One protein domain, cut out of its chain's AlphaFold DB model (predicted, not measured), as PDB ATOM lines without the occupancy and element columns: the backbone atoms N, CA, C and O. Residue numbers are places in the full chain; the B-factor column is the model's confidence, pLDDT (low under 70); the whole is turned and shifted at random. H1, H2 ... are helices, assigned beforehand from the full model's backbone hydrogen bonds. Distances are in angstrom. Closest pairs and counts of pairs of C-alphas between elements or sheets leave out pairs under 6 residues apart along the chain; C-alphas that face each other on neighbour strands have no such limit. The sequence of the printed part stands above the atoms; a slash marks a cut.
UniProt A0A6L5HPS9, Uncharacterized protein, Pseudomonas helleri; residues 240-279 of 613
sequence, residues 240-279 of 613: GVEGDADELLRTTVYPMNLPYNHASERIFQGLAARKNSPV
ATOM      1  N   GLY A 240     124.726 166.406 163.051       88.69
ATOM      2  CA  GLY A 240     125.963 166.365 163.831       88.69
ATOM      3  C   GLY A 240     126.090 167.472 164.881       88.69
ATOM      4  O   GLY A 240     127.047 167.448 165.657       88.69
ATOM      5  N   VAL A 241     125.175 168.446 164.906       90.44
ATOM      6  CA  VAL A 241     125.180 169.560 165.860       90.44
ATOM      7  C   VAL A 241     124.180 169.276 166.981       90.44
ATOM      8  O   VAL A 241     123.017 168.968 166.748       90.44
ATOM      9  N   GLU A 242     124.630 169.390 168.230       90.31
ATOM     10  CA  GLU A 242     123.753 169.262 169.394       90.31
ATOM     11  C   GLU A 242     123.112 170.618 169.734       90.31
ATOM     12  O   GLU A 242     123.797 171.538 170.181       90.31
ATOM     13  N   GLY A 243     121.793 170.733 169.562       90.06
ATOM     14  CA  GLY A 243     121.016 171.928 169.914       90.06
ATOM     15  C   GLY A 243     120.504 172.707 168.702       90.06
ATOM     16  O   GLY A 243     120.393 172.164 167.609       90.06
ATOM     17  N   ASP A 244     120.150 173.977 168.910       91.50
ATOM     18  CA  ASP A 244     119.712 174.867 167.830       91.50
ATOM     19  C   ASP A 244     120.929 175.390 167.050       91.50
ATOM     20  O   ASP A 244     121.678 176.247 167.533       91.50
ATOM     21  N   ALA A 245     121.141 174.843 165.851       91.75
ATOM     22  CA  ALA A 245     122.266 175.190 164.992       91.75
ATOM     23  C   ALA A 245     122.273 176.678 164.608       91.75
ATOM     24  O   ALA A 245     123.345 177.288 164.583       91.75
ATOM     25  N   ASP A 246     121.106 177.286 164.369       92.00
ATOM     26  CA  ASP A 246     121.012 178.696 163.981       92.00
ATOM     27  C   ASP A 246     121.465 179.611 165.128       92.00
ATOM     28  O   ASP A 246     122.230 180.555 164.912       92.00
ATOM     29  N   GLU A 247     121.070 179.303 166.366       92.31
ATOM     30  CA  GLU A 247     121.485 180.056 167.555       92.31
ATOM     31  C   GLU A 247     122.979 179.874 167.866       92.31
ATOM     32  O   GLU A 247     123.683 180.829 168.223       92.31
ATOM     33  N   LEU A 248     123.505 178.660 167.685       93.44
ATOM     34  CA  LEU A 248     124.934 178.390 167.832       93.44
ATOM     35  C   LEU A 248     125.750 179.162 166.790       93.44
ATOM     36  O   LEU A 248     126.718 179.832 167.148       93.44
ATOM     37  N   LEU A 249     125.360 179.138 165.514       93.81
ATOM     38  CA  LEU A 249     126.045 179.881 164.449       93.81
ATOM     39  C   LEU A 249     125.976 181.399 164.654       93.81
ATOM     40  O   LEU A 249     126.926 182.111 164.315       93.81
ATOM     41  N   ARG A 250     124.885 181.886 165.252       94.31
ATOM     42  CA  ARG A 250     124.687 183.301 165.575       94.31
ATOM     43  C   ARG A 250     125.588 183.775 166.715       94.31
ATOM     44  O   ARG A 250     126.086 184.894 166.672       94.31
ATOM     45  N   THR A 251     125.797 182.949 167.738       92.19
ATOM     46  CA  THR A 251     126.519 183.338 168.967       92.19
ATOM     47  C   THR A 251     127.993 182.927 168.983       92.19
ATOM     48  O   THR A 251     128.795 183.476 169.749       92.19
ATOM     49  N   THR A 252     128.377 181.960 168.151       93.25
ATOM     50  CA  THR A 252     129.768 181.524 168.019       93.25
ATOM     51  C   THR A 252     130.603 182.550 167.263       93.25
ATOM     52  O   THR A 252     130.178 183.187 166.306       93.25
ATOM     53  N   VAL A 253     131.836 182.718 167.737       92.50
ATOM     54  CA  VAL A 253     132.747 183.773 167.281       92.50
ATOM     55  C   VAL A 253     133.909 183.200 166.464       92.50
ATOM     56  O   VAL A 253     134.523 183.902 165.673       92.50
ATOM     57  N   TYR A 254     134.222 181.917 166.633       92.75
ATOM     58  CA  TYR A 254     135.241 181.214 165.859       92.75
ATOM     59  C   TYR A 254     134.602 179.994 165.191       92.75
ATOM     60  O   TYR A 254     133.860 179.282 165.876       92.75
ATOM     61  N   PRO A 255     134.909 179.684 163.916       92.44
ATOM     62  CA  PRO A 255     135.905 180.300 163.016       92.44
ATOM     63  C   PRO A 255     135.626 181.752 162.581       92.44
ATOM     64  O   PRO A 255     134.528 182.252 162.768       92.44
ATOM     65  N   MET A 256     136.629 182.423 161.991       87.69
ATOM     66  CA  MET A 256     136.615 183.865 161.650       87.69
ATOM     67  C   MET A 256     135.440 184.312 160.752       87.69
ATOM     68  O   MET A 256     135.061 185.477 160.760       87.69
ATOM     69  N   ASN A 257     134.831 183.383 160.014       88.19
ATOM     70  CA  ASN A 257     133.652 183.623 159.181       88.19
ATOM     71  C   ASN A 257     132.313 183.630 159.954       88.19
ATOM     72  O   ASN A 257     131.284 183.912 159.349       88.19
ATOM     73  N   LEU A 258     132.303 183.288 161.246       92.56
ATOM     74  CA  LEU A 258     131.148 183.391 162.150       92.56
ATOM     75  C   LEU A 258     131.292 184.650 162.996       92.56
ATOM     76  O   LEU A 258     132.415 184.922 163.396       92.56
ATOM     77  N   PRO A 259     130.237 185.406 163.322       94.19
ATOM     78  CA  PRO A 259     128.867 184.927 163.492       94.19
ATOM     79  C   PRO A 259     128.031 184.952 162.209       94.19
ATOM     80  O   PRO A 259     128.060 185.921 161.449       94.19
ATOM     81  N   TYR A 260     127.237 183.900 162.007       93.31
ATOM     82  CA  TYR A 260     126.264 183.796 160.919       93.31
ATOM     83  C   TYR A 260     124.845 183.839 161.486       93.31
ATOM     84  O   TYR A 260     124.478 183.019 162.319       93.31
ATOM     85  N   ASN A 261     124.037 184.789 161.016       94.81
ATOM     86  CA  ASN A 261     122.660 184.961 161.464       94.81
ATOM     87  C   ASN A 261     121.700 184.650 160.308       94.81
ATOM     88  O   ASN A 261     121.470 185.489 159.429       94.81
ATOM     89  N   HIS A 262     121.128 183.444 160.326       93.06
ATOM     90  CA  HIS A 262     120.275 182.946 159.247       93.06
ATOM     91  C   HIS A 262     119.052 183.841 158.983       93.06
ATOM     92  O   HIS A 262     118.694 184.089 157.830       93.06
ATOM     93  N   ALA A 263     118.434 184.388 160.035       93.06
ATOM     94  CA  ALA A 263     117.277 185.270 159.904       93.06
ATOM     95  C   ALA A 263     117.629 186.576 159.172       93.06
ATOM     96  O   ALA A 263     116.887 186.998 158.282       93.06
ATOM     97  N   SER A 264     118.773 187.188 159.498       92.00
ATOM     98  CA  SER A 264     119.238 188.405 158.818       92.00
ATOM     99  C   SER A 264     119.512 188.163 157.330       92.00
ATOM    100  O   SER A 264     119.022 188.904 156.479       92.00
ATOM    101  N   GLU A 265     120.171 187.051 156.999       92.81
ATOM    102  CA  GLU A 265     120.448 186.652 155.617       92.81
ATOM    103  C   GLU A 265     119.166 186.410 154.823       92.81
ATOM    104  O   GLU A 265     119.037 186.865 153.688       92.81
ATOM    105  N   ARG A 266     118.159 185.774 155.431       94.06
ATOM    106  CA  ARG A 266     116.843 185.603 154.801       94.06
ATOM    107  C   ARG A 266     116.159 186.936 154.509       94.06
ATOM    108  O   ARG A 266     115.528 187.063 153.460       94.06
ATOM    109  N   ILE A 267     116.277 187.921 155.402       92.19
ATOM    110  CA  ILE A 267     115.736 189.270 155.178       92.19
ATOM    111  C   ILE A 267     116.456 189.929 153.999       92.19
ATOM    112  O   ILE A 267     115.794 190.390 153.067       92.19
ATOM    113  N   PHE A 268     117.792 189.926 153.990       91.00
ATOM    114  CA  PHE A 268     118.576 190.534 152.912       91.00
ATOM    115  C   PHE A 268     118.322 189.863 151.559       91.00
ATOM    116  O   PHE A 268     118.072 190.548 150.565       91.00
ATOM    117  N   GLN A 269     118.292 188.531 151.514       92.81
ATOM    118  CA  GLN A 269     117.985 187.772 150.301       92.81
ATOM    119  C   GLN A 269     116.538 187.992 149.838       92.81
ATOM    120  O   GLN A 269     116.290 188.144 148.642       92.81
ATOM    121  N   GLY A 270     115.582 188.060 150.769       94.50
ATOM    122  CA  GLY A 270     114.180 188.346 150.472       94.50
ATOM    123  C   GLY A 270     113.966 189.747 149.891       94.50
ATOM    124  O   GLY A 270     113.209 189.902 148.930       94.50
ATOM    125  N   LEU A 271     114.660 190.758 150.423       91.88
ATOM    126  CA  LEU A 271     114.670 192.117 149.870       91.88
ATOM    127  C   LEU A 271     115.311 192.143 148.478       91.88
ATOM    128  O   LEU A 271     114.703 192.657 147.535       91.88
ATOM    129  N   ALA A 272     116.470 191.499 148.320       90.94
ATOM    130  CA  ALA A 272     117.167 191.412 147.041       90.94
ATOM    131  C   ALA A 272     116.317 190.718 145.959       90.94
ATOM    132  O   ALA A 272     116.275 191.179 144.817       90.94
ATOM    133  N   ALA A 273     115.575 189.661 146.308       94.44
ATOM    134  CA  ALA A 273     114.644 188.982 145.400       94.44
ATOM    135  C   ALA A 273     113.506 189.902 144.920       94.44
ATOM    136  O   ALA A 273     113.024 189.763 143.795       94.44
ATOM    137  N   ARG A 274     113.112 190.880 145.743       93.44
ATOM    138  CA  ARG A 274     112.149 191.934 145.390       93.44
ATOM    139  C   ARG A 274     112.783 193.124 144.662       93.44
ATOM    140  O   ARG A 274     112.074 194.083 144.381       93.44
ATOM    141  N   LYS A 275     114.077 193.054 144.325       90.50
ATOM    142  CA  LYS A 275     114.875 194.144 143.734       90.50
ATOM    143  C   LYS A 275     114.939 195.403 144.606       90.50
ATOM    144  O   LYS A 275     115.129 196.491 144.077       90.50
ATOM    145  N   ASN A 276     114.821 195.232 145.920       89.19
ATOM    146  CA  ASN A 276     115.006 196.295 146.898       89.19
ATOM    147  C   ASN A 276     116.281 196.040 147.701       89.19
ATOM    148  O   ASN A 276     116.691 194.893 147.897       89.19
ATOM    149  N   SER A 277     116.883 197.106 148.209       86.88
ATOM    150  CA  SER A 277     117.960 197.042 149.192       86.88
ATOM    151  C   SER A 277     117.532 197.692 150.510       86.88
ATOM    152  O   SER A 277     116.634 198.539 150.521       86.88
ATOM    153  N   PRO A 278     118.167 197.332 151.638       86.62
ATOM    154  CA  PRO A 278     117.954 198.052 152.889       86.62
ATOM    155  C   PRO A 278     118.253 199.552 152.753       86.62
ATOM    156  O   PRO A 278     117.537 200.364 153.330       86.62
ATOM    157  N   VAL A 279     119.249 199.925 151.941       83.81
ATOM    158  CA  VAL A 279     119.602 201.328 151.659       83.81
ATOM    159  C   VAL A 279     118.428 202.088 151.045       83.81
ATOM    160  O   VAL A 279     118.165 203.216 151.446       83.81
TER     161      VAL A 279
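AT A GLANCE: This is residues 240 to 279 of the 613 residues of an uncharacterized protein of Pseudomonas helleri (UniProt A0A6L5HPS9). A short helix, H1, and a longer one, H2, stand nearly at right angles in a loose, elongated chain, with a looping link, residues 252 to 261, between them. The far end of H2 sticks out with residues 270 to 275. The printed part has 40 residues with two named helices, H1 then H2, and no named strand; the class is all helix, with 19 residues in named elements, under half. The radius of gyration of the C-alphas is 12.8 A, and they span 36 by 19 by 12 A.

IN THESE COORDINATES: H1, residues 245 to 251, begins at C-alpha 245 (122.266, 175.190, 164.992). H2, residues 262 to 273, is 16.1 A long and ends at C-alpha 273 (114.644, 188.982, 145.400).

HOW THE PARTS SIT: H1 and H2 are close but not clearly touching; their closest C-alphas, of Asp 246 and His 262, are 6.4 A apart. Their lines are about perpendicular, at 82 degrees. In H1 and H2 every O i to N i+4 pair is within hydrogen-bond range.

THE WHOLE: The C-alphas farthest apart, of Gly 240 and Val 279, are 37.6 A apart. The printed part has no cut, and the link from H1 to H2 is short. No printed residue is under 70 in pLDDT.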